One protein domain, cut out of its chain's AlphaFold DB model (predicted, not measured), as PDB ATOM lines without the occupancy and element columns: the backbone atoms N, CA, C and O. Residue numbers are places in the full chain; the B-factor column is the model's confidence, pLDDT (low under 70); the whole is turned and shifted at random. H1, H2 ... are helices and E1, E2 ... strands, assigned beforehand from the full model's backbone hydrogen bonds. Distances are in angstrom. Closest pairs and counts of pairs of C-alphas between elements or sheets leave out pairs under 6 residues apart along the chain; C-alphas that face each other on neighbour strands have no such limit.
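Overview. This is residues 5 to 94 of the 246 residues of an uncharacterized protein of Burkholderia sp. AU4i (UniProt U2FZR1). Three helices, H2, H3 and H4, form an up-and-down bundle, and the longest helix, H1, folds back along H2 as the other half of a helical hairpin. The two ends of the printed part come together near H4, where residues 5 to 6 pair with residues 91 to 92 of the short strand E1. The printed part has 90 residues, with four named helices and one named strand in the order H1, H2, H3, H4, E1. The class is mostly helix, and the whole is compact, with a radius of gyration of the C-alphas of 12.4 A and spans of 37 by 28 by 19 A.

Along the chain. H1, residues 15 to 30, begins with C-alpha 15 at (-34.002, -15.441, 21.285) and is 22.8 A long from first to last C-alpha. H2 is residues 36 to 46, 15.3 A. H3 is residues 56 to 70, 21.1 A, and H4 is residues 74 to 88, 20.8 A. E1, residues 91 to 93, 6.6 A, ends with C-alpha 93 at (-37.729, -16.399, 0.584).

Arrangement. H2 is the hub, touching the three other helices. H1 and H2 run opposite ways at a shallow tilt of 11 degrees, with their closest C-alphas, Val 28 and Ser 36, 5.9 A apart. H2 and H3 form a hairpin at a steep tilt of 40 degrees, closest at C-alphas 37 and 62, 5.4 A. H3 and H4 form another at 34.8 degrees, only just shallow, closest at C-alphas 64 and 80, 5.9 A. H4 touches H2 with residues 84 to 88 alone, closest at C-alphas 44 and 88, 5.5 A. H1 and H4 are near each other; H1 and H3 are apart. E1 pairs with no named strand. Every O i to N i+4 pair is within hydrogen-bond range in H2, H3 and H4; in H1, 11 of 12 are.

Size, cuts and confidence. The C-alphas farthest apart, Gly 15 and Asp 71, are 36.8 A apart. The printed part has no cut and no long link, and residues 70 to 75 stand free. No printed residue is under 70 in pLDDT.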
ATOM      1  N   VAL A   5     -35.588 -16.996   6.449       85.25
ATOM      2  CA  VAL A   5     -36.809 -17.043   7.256       85.25
ATOM      3  C   VAL A   5     -37.049 -15.660   7.855       85.25
ATOM      4  O   VAL A   5     -36.306 -15.220   8.736       85.25
ATOM      5  N   ASP A   6     -38.091 -14.976   7.391       85.25
ATOM      6  CA  ASP A   6     -38.583 -13.751   8.014       85.25
ATOM      7  C   ASP A   6     -39.775 -14.086   8.913       85.25
ATOM      8  O   ASP A   6     -40.690 -14.821   8.540       85.25
ATOM      9  N   TYR A   7     -39.765 -13.543  10.123       85.06
ATOM     10  CA  TYR A   7     -40.748 -13.873  11.147       85.06
ATOM     11  C   TYR A   7     -41.716 -12.706  11.334       85.06
ATOM     12  O   TYR A   7     -41.261 -11.557  11.317       85.06
ATOM     13  N   PRO A   8     -43.015 -12.972  11.546       81.44
ATOM     14  CA  PRO A   8     -43.957 -11.935  11.949       81.44
ATOM     15  C   PRO A   8     -43.593 -11.366  13.330       81.44
ATOM     16  O   PRO A   8     -42.886 -12.003  14.113       81.44
ATOM     17  N   GLU A   9     -44.088 -10.163  13.636       73.19
ATOM     18  CA  GLU A   9     -43.841  -9.493  14.925       73.19
ATOM     19  C   GLU A   9     -44.353 -10.316  16.121       73.19
ATOM     20  O   GLU A   9     -43.725 -10.328  17.175       73.19
ATOM     21  N   GLU A  10     -45.439 -11.071  15.930       76.69
ATOM     22  CA  GLU A  10     -46.104 -11.892  16.955       76.69
ATOM     23  C   GLU A  10     -45.676 -13.374  16.927       76.69
ATOM     24  O   GLU A  10     -46.450 -14.265  17.269       76.69
ATOM     25  N   PHE A  11     -44.454 -13.685  16.481       81.00
ATOM     26  CA  PHE A  11     -44.003 -15.079  16.416       81.00
ATOM     27  C   PHE A  11     -43.722 -15.665  17.818       81.00
ATOM     28  O   PHE A  11     -43.033 -15.022  18.615       81.00
ATOM     29  N   PRO A  12     -44.171 -16.900  18.126       79.44
ATOM     30  CA  PRO A  12     -44.096 -17.465  19.478       79.44
ATOM     31  C   PRO A  12     -42.667 -17.743  19.970       79.44
ATOM     32  O   PRO A  12     -42.436 -17.797  21.177       79.44
ATOM     33  N   LEU A  13     -41.695 -17.916  19.068       80.50
ATOM     34  CA  LEU A  13     -40.302 -18.167  19.448       80.50
ATOM     35  C   LEU A  13     -39.477 -16.881  19.522       80.50
ATOM     36  O   LEU A  13     -39.418 -16.098  18.570       80.50
ATOM     37  N   ILE A  14     -38.718 -16.742  20.608       78.31
ATOM     38  CA  ILE A  14     -37.802 -15.621  20.846       78.31
ATOM     39  C   ILE A  14     -36.368 -16.102  21.092       78.31
ATOM     40  O   ILE A  14     -36.116 -17.255  21.437       78.31
ATOM     41  N   GLY A  15     -35.397 -15.206  20.902       80.69
ATOM     42  CA  GLY A  15     -34.002 -15.441  21.285       80.69
ATOM     43  C   GLY A  15     -33.359 -16.670  20.627       80.69
ATOM     44  O   GLY A  15     -33.193 -16.720  19.408       80.69
ATOM     45  N   VAL A  16     -32.926 -17.628  21.452       78.56
ATOM     46  CA  VAL A  16     -32.188 -18.827  21.016       78.56
ATOM     47  C   VAL A  16     -33.093 -19.806  20.273       78.56
ATOM     48  O   VAL A  16     -32.683 -20.327  19.238       78.56
ATOM     49  N   ASP A  17     -34.331 -19.993  20.727       83.19
ATOM     50  CA  ASP A  17     -35.265 -20.941  20.111       83.19
ATOM     51  C   ASP A  17     -35.594 -20.544  18.672       83.19
ATOM     52  O   ASP A  17     -35.635 -21.391  17.778       83.19
ATOM     53  N   ARG A  18     -35.693 -19.235  18.409       84.62
ATOM     54  CA  ARG A  18     -35.851 -18.701  17.051       84.62
ATOM     55  C   ARG A  18     -34.657 -19.038  16.152       84.62
ATOM     56  O   ARG A  18     -34.861 -19.395  14.997       84.62
ATOM     57  N   LYS A  19     -33.422 -18.977  16.666       84.75
ATOM     58  CA  LYS A  19     -32.214 -19.349  15.901       84.75
ATOM     59  C   LYS A  19     -32.147 -20.849  15.621       84.75
ATOM     60  O   LYS A  19     -31.735 -21.255  14.538       84.75
ATOM     61  N   VAL A  20     -32.546 -21.673  16.590       86.69
ATOM     62  CA  VAL A  20     -32.613 -23.130  16.414       86.69
ATOM     63  C   VAL A  20     -33.671 -23.486  15.374       86.69
ATOM     64  O   VAL A  20     -33.406 -24.305  14.497       86.69
ATOM     65  N   PHE A  21     -34.834 -22.834  15.425       87.44
ATOM     66  CA  PHE A  21     -35.889 -22.996  14.431       87.44
ATOM     67  C   PHE A  21     -35.433 -22.556  13.034       87.44
ATOM     68  O   PHE A  21     -35.565 -23.337  12.098       87.44
ATOM     69  N   ASP A  22     -34.814 -21.375  12.893       87.38
ATOM     70  CA  ASP A  22     -34.230 -20.897  11.623       87.38
ATOM     71  C   ASP A  22     -33.272 -21.936  11.027       87.38
ATOM     72  O   ASP A  22     -33.377 -22.313   9.860       87.38
ATOM     73  N   HIS A  23     -32.368 -22.462  11.856       89.00
ATOM     74  CA  HIS A  23     -31.408 -23.469  11.421       89.00
ATOM     75  C   HIS A  23     -32.089 -24.763  10.954       89.00
ATOM     76  O   HIS A  23     -31.688 -25.340   9.943       89.00
ATOM     77  N   GLN A  24     -33.120 -25.220  11.668       88.38
ATOM     78  CA  GLN A  24     -33.855 -26.428  11.296       88.38
ATOM     79  C   GLN A  24     -34.650 -26.229  10.003       88.38
ATOM     80  O   GLN A  24     -34.556 -27.076   9.119       88.38
ATOM     81  N   VAL A  25     -35.335 -25.096   9.838       88.25
ATOM     82  CA  VAL A  25     -36.038 -24.755   8.592       88.25
ATOM     83  C   VAL A  25     -35.061 -24.746   7.417       88.25
ATOM     84  O   VAL A  25     -35.269 -25.444   6.426       88.25
ATOM     85  N   ARG A  26     -33.931 -24.040   7.542       88.75
ATOM     86  CA  ARG A  26     -32.901 -24.014   6.491       88.75
ATOM     87  C   ARG A  26     -32.357 -25.399   6.170       88.75
ATOM     88  O   ARG A  26     -32.076 -25.679   5.011       88.75
ATOM     89  N   ARG A  27     -32.215 -26.271   7.171       89.12
ATOM     90  CA  ARG A  27     -31.741 -27.644   6.973       89.12
ATOM     91  C   ARG A  27     -32.704 -28.465   6.114       89.12
ATOM     92  O   ARG A  27     -32.223 -29.160   5.220       89.12
ATOM     93  N   VAL A  28     -34.013 -28.352   6.352       87.31
ATOM     94  CA  VAL A  28     -35.047 -29.050   5.567       87.31
ATOM     95  C   VAL A  28     -34.950 -28.654   4.091       87.31
ATOM     96  O   VAL A  28     -34.867 -29.510   3.213       87.31
ATOM     97  N   PHE A  29     -34.864 -27.353   3.810       86.62
ATOM     98  CA  PHE A  29     -34.782 -26.859   2.432       86.62
ATOM     99  C   PHE A  29     -33.399 -27.006   1.791       86.62
ATOM    100  O   PHE A  29     -33.288 -27.017   0.562       86.62
ATOM    101  N   ALA A  30     -32.331 -27.136   2.582       85.00
ATOM    102  CA  ALA A  30     -30.993 -27.391   2.061       85.00
ATOM    103  C   ALA A  30     -30.943 -28.730   1.314       85.00
ATOM    104  O   ALA A  30     -30.398 -28.773   0.211       85.00
ATOM    105  N   HIS A  31     -31.567 -29.768   1.881       81.25
ATOM    106  CA  HIS A  31     -31.586 -31.127   1.341       81.25
ATOM    107  C   HIS A  31     -33.003 -31.720   1.419       81.25
ATOM    108  O   HIS A  31     -33.270 -32.522   2.317       81.25
ATOM    109  N   PRO A  32     -33.909 -31.349   0.492       79.31
ATOM    110  CA  PRO A  32     -35.271 -31.861   0.497       79.31
ATOM    111  C   PRO A  32     -35.260 -33.383   0.294       79.31
ATOM    112  O   PRO A  32     -34.927 -33.909  -0.768       79.31
ATOM    113  N   SER A  33     -35.596 -34.100   1.361       81.25
ATOM    114  CA  SER A  33     -35.772 -35.548   1.402       81.25
ATOM    115  C   SER A  33     -37.249 -35.935   1.267       81.25
ATOM    116  O   SER A  33     -38.138 -35.090   1.386       81.25
ATOM    117  N   ALA A  34     -37.522 -37.236   1.103       78.81
ATOM    118  CA  ALA A  34     -38.887 -37.779   1.135       78.81
ATOM    119  C   ALA A  34     -39.635 -37.465   2.447       78.81
ATOM    120  O   ALA A  34     -40.855 -37.486   2.475       78.81
ATOM    121  N   TYR A  35     -38.908 -37.172   3.529       82.69
ATOM    122  CA  TYR A  35     -39.471 -36.934   4.857       82.69
ATOM    123  C   TYR A  35     -39.557 -35.446   5.218       82.69
ATOM    124  O   TYR A  35     -39.908 -35.113   6.346       82.69
ATOM    125  N   SER A  36     -39.258 -34.545   4.277       86.75
ATOM    126  CA  SER A  36     -39.213 -33.099   4.539       86.75
ATOM    127  C   SER A  36     -40.550 -32.545   5.026       86.75
ATOM    128  O   SER A  36     -40.561 -31.690   5.901       86.75
ATOM    129  N   ALA A  37     -41.675 -33.067   4.525       86.25
ATOM    130  CA  ALA A  37     -43.006 -32.664   4.978       86.25
ATOM    131  C   ALA A  37     -43.227 -33.019   6.460       86.25
ATOM    132  O   ALA A  37     -43.669 -32.185   7.245       86.25
ATOM    133  N   ASN A  38     -42.815 -34.220   6.881       89.38
ATOM    134  CA  ASN A  38     -42.859 -34.643   8.285       89.38
ATOM    135  C   ASN A  38     -41.932 -33.786   9.165       89.38
ATOM    136  O   ASN A  38     -42.288 -33.425  10.285       89.38
ATOM    137  N   GLU A  39     -40.750 -33.419   8.666       89.56
ATOM    138  CA  GLU A  39     -39.851 -32.511   9.386       89.56
ATOM    139  C   GLU A  39     -40.467 -31.113   9.565       89.56
ATOM    140  O   GLU A  39     -40.357 -30.551  10.656       89.56
ATOM    141  N   LEU A  40     -41.176 -30.587   8.558       88.62
ATOM    142  CA  LEU A  40     -41.948 -29.341   8.676       88.62
ATOM    143  C   LEU A  40     -43.107 -29.476   9.674       88.62
ATOM    144  O   LEU A  40     -43.311 -28.570  10.479       88.62
ATOM    145  N   ASP A  41     -43.818 -30.605   9.697       90.06
ATOM    146  CA  ASP A  41     -44.881 -30.859  10.684       90.06
ATOM    147  C   ASP A  41     -44.342 -30.886  12.122       90.06
ATOM    148  O   ASP A  41     -44.888 -30.253  13.025       90.06
ATOM    149  N   ARG A  42     -43.187 -31.525  12.342       90.50
ATOM    150  CA  ARG A  42     -42.508 -31.503  13.649       90.50
ATOM    151  C   ARG A  42     -42.068 -30.100  14.054       90.50
ATOM    152  O   ARG A  42     -42.022 -29.799  15.247       90.50
ATOM    153  N   LEU A  43     -41.704 -29.260  13.087       88.75
ATOM    154  CA  LEU A  43     -41.368 -27.859  13.329       88.75
ATOM    155  C   LEU A  43     -42.608 -27.048  13.702       88.75
ATOM    156  O   LEU A  43     -42.541 -26.301  14.676       88.75
ATOM    157  N   ALA A  44     -43.729 -27.254  13.008       86.50
ATOM    158  CA  ALA A  44     -45.020 -26.659  13.346       86.50
ATOM    159  C   ALA A  44     -45.456 -27.046  14.776       86.50
ATOM    160  O   ALA A  44     -45.746 -26.171  15.594       86.50
ATOM    161  N   ALA A  45     -45.355 -28.331  15.129       87.25
ATOM    162  CA  ALA A  45     -45.635 -28.828  16.478       87.25
ATOM    163  C   ALA A  45     -44.810 -28.120  17.569       87.25
ATOM    164  O   ALA A  45     -45.306 -27.823  18.655       87.25
ATOM    165  N   ARG A  46     -43.539 -27.803  17.284       84.19
ATOM    166  CA  ARG A  46     -42.637 -27.126  18.234       84.19
ATOM    167  C   ARG A  46     -42.975 -25.662  18.476       84.19
ATOM    168  O   ARG A  46     -42.648 -25.149  19.540       84.19
ATOM    169  N   ILE A  47     -43.603 -24.995  17.512       83.94
ATOM    170  CA  ILE A  47     -44.040 -23.598  17.646       83.94
ATOM    171  C   ILE A  47     -45.453 -23.482  18.229       83.94
ATOM    172  O   ILE A  47     -46.018 -22.393  18.250       83.94
ATOM    173  N   GLY A  48     -46.010 -24.589  18.732       79.44
ATOM    174  CA  GLY A  48     -47.344 -24.629  19.326       79.44
ATOM    175  C   GLY A  48     -48.471 -24.671  18.295       79.44
ATOM    176  O   GLY A  48     -49.621 -24.431  18.655       79.44
ATOM    177  N   LEU A  49     -48.166 -24.964  17.026       80.62
ATOM    178  CA  LEU A  49     -49.188 -25.309  16.045       80.62
ATOM    179  C   LEU A  49     -49.500 -26.797  16.183       80.62
ATOM    180  O   LEU A  49     -48.589 -27.613  16.242       80.62
ATOM    181  N   GLU A  50     -50.779 -27.159  16.230       82.62
ATOM    182  CA  GLU A  50     -51.192 -28.567  16.237       82.62
ATOM    183  C   GLU A  50     -50.594 -29.321  15.045       82.62
ATOM    184  O   GLU A  50     -50.465 -28.746  13.961       82.62
ATOM    185  N   SER A  51     -50.248 -30.600  15.239       79.00
ATOM    186  CA  SER A  51     -49.775 -31.449  14.138       79.00
ATOM    187  C   SER A  51     -50.840 -31.492  13.047       79.00
ATOM    188  O   SER A  51     -52.017 -31.770  13.296       79.00
ATOM    189  N   ARG A  52     -50.406 -31.207  11.824       80.50
ATOM    190  CA  ARG A  52     -51.245 -31.125  10.631       80.50
ATOM    191  C   ARG A  52     -50.949 -32.262   9.664       80.50
ATOM    192  O   ARG A  52     -51.325 -32.175   8.508       80.50
ATOM    193  N   PHE A  53     -50.329 -33.343  10.132       78.44
ATOM    194  CA  PHE A  53     -49.899 -34.481   9.312       78.44
ATOM    195  C   PHE A  53     -50.990 -35.090   8.406       78.44
ATOM    196  O   PHE A  53     -50.670 -35.735   7.421       78.44
ATOM    197  N   HIS A  54     -52.274 -34.912   8.732       81.12
ATOM    198  CA  HIS A  54     -53.406 -35.408   7.931       81.12
ATOM    199  C   HIS A  54     -54.256 -34.269   7.343       81.12
ATOM    200  O   HIS A  54     -55.444 -34.451   7.075       81.12
ATOM    201  N   SER A  55     -53.698 -33.063   7.251       85.00
ATOM    202  CA  SER A  55     -54.399 -31.898   6.726       85.00
ATOM    203  C   SER A  55     -54.184 -31.778   5.214       85.00
ATOM    204  O   SER A  55     -53.132 -32.172   4.709       85.00
ATOM    205  N   PRO A  56     -55.141 -31.197   4.470       86.25
ATOM    206  CA  PRO A  56     -54.973 -30.994   3.032       86.25
ATOM    207  C   PRO A  56     -53.753 -30.115   2.718       86.25
ATOM    208  O   PRO A  56     -53.107 -30.297   1.693       86.25
ATOM    209  N   GLU A  57     -53.389 -29.194   3.618       85.94
ATOM    210  CA  GLU A  57     -52.175 -28.386   3.475       85.94
ATOM    211  C   GLU A  57     -50.892 -29.227   3.569       85.94
ATOM    212  O   GLU A  57     -49.907 -28.906   2.908       85.94
ATOM    213  N   TYR A  58     -50.897 -30.294   4.374       89.25
ATOM    214  CA  TYR A  58     -49.782 -31.234   4.464       89.25
ATOM    215  C   TYR A  58     -49.654 -32.071   3.186       89.25
ATOM    216  O   TYR A  58     -48.551 -32.173   2.649       89.25
ATOM    217  N   ASP A  59     -50.764 -32.588   2.656       88.38
ATOM    218  CA  ASP A  59     -50.769 -33.351   1.399       88.38
ATOM    219  C   ASP A  59     -50.287 -32.483   0.218       88.38
ATOM    220  O   ASP A  59     -49.483 -32.923  -0.610       88.38
ATOM    221  N   GLU A  60     -50.720 -31.214   0.164       90.06
ATOM    222  CA  GLU A  60     -50.226 -30.222  -0.804       90.06
ATOM    223  C   GLU A  60     -48.711 -29.997  -0.662       90.06
ATOM    224  O   GLU A  60     -47.987 -29.950  -1.661       90.06
ATOM    225  N   LEU A  61     -48.214 -29.874   0.571       90.81
ATOM    226  CA  LEU A  61     -46.788 -29.703   0.851       90.81
ATOM    227  C   LEU A  61     -45.961 -30.920   0.447       90.81
ATOM    228  O   LEU A  61     -44.887 -30.763  -0.136       90.81
ATOM    229  N   GLU A  62     -46.446 -32.122   0.743       90.75
ATOM    230  CA  GLU A  62     -45.787 -33.370   0.371       90.75
ATOM    231  C   GLU A  62     -45.701 -33.515  -1.154       90.75
ATOM    232  O   GLU A  62     -44.630 -33.833  -1.685       90.75
ATOM    233  N   ALA A  63     -46.782 -33.187  -1.869       89.75
ATOM    234  CA  ALA A  63     -46.798 -33.174  -3.326       89.75
ATOM    235  C   ALA A  63     -45.785 -32.169  -3.905       89.75
ATOM    236  O   ALA A  63     -44.997 -32.533  -4.780       89.75
ATOM    237  N   LEU A  64     -45.748 -30.935  -3.385       88.00
ATOM    238  CA  LEU A  64     -44.807 -29.899  -3.831       88.00
ATOM    239  C   LEU A  64     -43.347 -30.277  -3.539       88.00
ATOM    240  O   LEU A  64     -42.482 -30.104  -4.395       88.00
ATOM    241  N   LEU A  65     -43.060 -30.842  -2.363       88.75
ATOM    242  CA  LEU A  65     -41.718 -31.318  -2.006       88.75
ATOM    243  C   LEU A  65     -41.266 -32.484  -2.887       88.75
ATOM    244  O   LEU A  65     -40.099 -32.543  -3.285       88.75
ATOM    245  N   SER A  66     -42.180 -33.403  -3.205       88.56
ATOM    246  CA  SER A  66     -41.904 -34.493  -4.137       88.56
ATOM    247  C   SER A  66     -41.611 -33.952  -5.535       88.56
ATOM    248  O   SER A  66     -40.622 -34.364  -6.142       88.56
ATOM    249  N   LEU A  67     -42.405 -32.979  -5.996       87.94
ATOM    250  CA  LEU A  67     -42.257 -32.362  -7.310       87.94
ATOM    251  C   LEU A  67     -40.921 -31.628  -7.443       87.94
ATOM    252  O   LEU A  67     -40.192 -31.897  -8.385       87.94
ATOM    253  N   VAL A  68     -40.530 -30.815  -6.457       87.69
ATOM    254  CA  VAL A  68     -39.221 -30.130  -6.436       87.69
ATOM    255  C   VAL A  68     -38.048 -31.113  -6.495       87.69
ATOM    256  O   VAL A  68     -36.998 -30.805  -7.059       87.69
ATOM    257  N   ARG A  69     -38.200 -32.304  -5.907       85.06
ATOM    258  CA  ARG A  69     -37.164 -33.344  -5.943       85.06
ATOM    259  C   ARG A  69     -37.074 -34.023  -7.311       85.06
ATOM    260  O   ARG A  69     -35.980 -34.424  -7.700       85.06
ATOM    261  N   THR A  70     -38.202 -34.220  -7.991       84.44
ATOM    262  CA  THR A  70     -38.251 -34.911  -9.288       84.44
ATOM    263  C   THR A  70     -38.008 -33.980 -10.471       84.44
ATOM    264  O   THR A  70     -37.354 -34.395 -11.422       84.44
ATOM    265  N   ASP A  71     -38.520 -32.751 -10.405       82.69
ATOM    266  CA  ASP A  71     -38.439 -31.733 -11.450       82.69
ATOM    267  C   ASP A  71     -38.365 -30.324 -10.818       82.69
ATOM    268  O   ASP A  71     -39.388 -29.746 -10.430       82.69
ATOM    269  N   PRO A  72     -37.151 -29.786 -10.608       78.56
ATOM    270  CA  PRO A  72     -36.956 -28.514  -9.926       78.56
ATOM    271  C   PRO A  72     -37.269 -27.329 -10.853       78.56
ATOM    272  O   PRO A  72     -36.367 -26.744 -11.454       78.56
ATOM    273  N   ASP A  73     -38.543 -26.948 -10.923       85.81
ATOM    274  CA  ASP A  73     -38.993 -25.707 -11.560       85.81
ATOM    275  C   ASP A  73     -39.059 -24.544 -10.550       85.81
ATOM    276  O   ASP A  73     -39.459 -24.711  -9.393       85.81
ATOM    277  N   GLN A  74     -38.694 -23.340 -10.994       83.50
ATOM    278  CA  GLN A  74     -38.680 -22.135 -10.164       83.50
ATOM    279  C   GLN A  74     -40.087 -21.765  -9.682       83.50
ATOM    280  O   GLN A  74     -40.256 -21.394  -8.523       83.50
ATOM    281  N   ALA A  75     -41.110 -21.930 -10.526       85.12
ATOM    282  CA  ALA A  75     -42.492 -21.645 -10.135       85.12
ATOM    283  C   ALA A  75     -42.979 -22.586  -9.019       85.12
ATOM    284  O   ALA A  75     -43.655 -22.159  -8.080       85.12
ATOM    285  N   VAL A  76     -42.588 -23.862  -9.088       85.69
ATOM    286  CA  VAL A  76     -42.903 -24.867  -8.065       85.69
ATOM    287  C   VAL A  76     -42.149 -24.573  -6.767       85.69
ATOM    288  O   VAL A  76     -42.716 -24.706  -5.683       85.69
ATOM    289  N   LEU A  77     -40.891 -24.135  -6.863       85.75
ATOM    290  CA  LEU A  77     -40.096 -23.714  -5.709       85.75
ATOM    291  C   LEU A  77     -40.716 -22.510  -4.997       85.75
ATOM    292  O   LEU A  77     -40.862 -22.538  -3.774       85.75
ATOM    293  N   ASP A  78     -41.123 -21.485  -5.742       86.88
ATOM    294  CA  ASP A  78     -41.763 -20.300  -5.171       86.88
ATOM    295  C   ASP A  78     -43.088 -20.676  -4.489       86.88
ATOM    296  O   ASP A  78     -43.359 -20.257  -3.360       86.88
ATOM    297  N   GLN A  79     -43.878 -21.555  -5.115       88.19
ATOM    298  CA  GLN A  79     -45.111 -22.073  -4.523       88.19
ATOM    299  C   GLN A  79     -44.847 -22.897  -3.254       88.19
ATOM    300  O   GLN A  79     -45.563 -22.738  -2.263       88.19
ATOM    301  N   LEU A  80     -43.808 -23.736  -3.249       89.75
ATOM    302  CA  LEU A  80     -43.390 -24.495  -2.071       89.75
ATOM    303  C   LEU A  80     -43.004 -23.564  -0.915       89.75
ATOM    304  O   LEU A  80     -43.402 -23.813   0.221       89.75
ATOM    305  N   LEU A  81     -42.252 -22.494  -1.185       89.25
ATOM    306  CA  LEU A  81     -41.833 -21.544  -0.154       89.25
ATOM    307  C   LEU A  81     -43.012 -20.786   0.452       89.25
ATOM    308  O   LEU A  81     -43.071 -20.644   1.674       89.25
ATOM    309  N   VAL A  82     -43.965 -20.354  -0.376       89.31
ATOM    310  CA  VAL A  82     -45.198 -19.717   0.105       89.31
ATOM    311  C   VAL A  82     -45.993 -20.694   0.968       89.31
ATOM    312  O   VAL A  82     -46.307 -20.381   2.114       89.31
ATOM    313  N   ARG A  83     -46.253 -21.910   0.469       89.75
ATOM    314  CA  ARG A  83     -47.052 -22.907   1.197       89.75
ATOM    315  C   ARG A  83     -46.400 -23.372   2.492       89.75
ATOM    316  O   ARG A  83     -47.078 -23.488   3.510       89.75
ATOM    317  N   ALA A  84     -45.092 -23.606   2.485       87.69
ATOM    318  CA  ALA A  84     -44.372 -23.997   3.689       87.69
ATOM    319  C   ALA A  84     -44.255 -22.842   4.690       87.69
ATOM    320  O   ALA A  84     -44.285 -23.070   5.899       87.69
ATOM    321  N   GLY A  85     -44.154 -21.607   4.194       86.62
ATOM    322  CA  GLY A  85     -44.218 -20.407   5.015       86.62
ATOM    323  C   GLY A  85     -45.565 -20.278   5.720       86.62
ATOM    324  O   GLY A  85     -45.602 -20.159   6.944       86.62
ATOM    325  N   ASP A  86     -46.666 -20.409   4.978       86.38
ATOM    326  CA  ASP A  86     -48.027 -20.386   5.527       86.38
ATOM    327  C   ASP A  86     -48.234 -21.480   6.584       86.38
ATOM    328  O   ASP A  86     -48.800 -21.232   7.651       86.38
ATOM    329  N   PHE A  87     -47.723 -22.684   6.316       86.31
ATOM    330  CA  PHE A  87     -47.812 -23.823   7.227       86.31
ATOM    331  C   PHE A  87     -47.061 -23.590   8.547       86.31
ATOM    332  O   PHE A  87     -47.547 -23.962   9.614       86.31
ATOM    333  N   LEU A  88     -45.900 -22.935   8.485       86.38
ATOM    334  CA  LEU A  88     -45.071 -22.593   9.643       86.38
ATOM    335  C   LEU A  88     -45.367 -21.200  10.230       86.38
ATOM    336  O   LEU A  88     -44.719 -20.804  11.197       86.38
ATOM    337  N   GLN A  89     -46.310 -20.450   9.652       86.06
ATOM    338  CA  GLN A  89     -46.593 -19.044   9.977       86.06
ATOM    339  C   GLN A  89     -45.352 -18.130   9.917       86.06
ATOM    340  O   GLN A  89     -45.185 -17.208  10.719       86.06
ATOM    341  N   VAL A  90     -44.473 -18.376   8.948       86.88
ATOM    342  CA  VAL A  90     -43.280 -17.565   8.661       86.88
ATOM    343  C   VAL A  90     -43.239 -17.201   7.183       86.88
ATOM    344  O   VAL A  90     -43.886 -17.825   6.353       86.88
ATOM    345  N   ARG A  91     -42.455 -16.192   6.818       84.25
ATOM    346  CA  ARG A  91     -42.187 -15.884   5.412       84.25
ATOM    347  C   ARG A  91     -40.876 -16.535   5.009       84.25
ATOM    348  O   ARG A  91     -39.839 -16.277   5.614       84.25
ATOM    349  N   LEU A  92     -40.931 -17.383   3.991       86.25
ATOM    350  CA  LEU A  92     -39.755 -18.017   3.412       86.25
ATOM    351  C   LEU A  92     -39.451 -17.362   2.068       86.25
ATOM    352  O   LEU A  92     -40.338 -17.235   1.228       86.25
ATOM    353  N   ARG A  93     -38.201 -16.953   1.861       83.94
ATOM    354  CA  ARG A  93     -37.729 -16.399   0.584       83.94
ATOM    355  C   ARG A  93     -36.390 -17.005   0.195       83.94
ATOM    356  O   ARG A  93     -35.591 -17.345   1.071       83.94
ATOM    357  N   LEU A  94     -36.114 -17.115  -1.102       82.50
ATOM    358  CA  LEU A  94     -34.739 -17.359  -1.531       82.50
ATOM    359  C   LEU A  94     -33.885 -16.138  -1.156       82.50
ATOM    360  O   LEU A  94     -34.373 -15.008  -1.204       82.50
TER     361      LEU A  94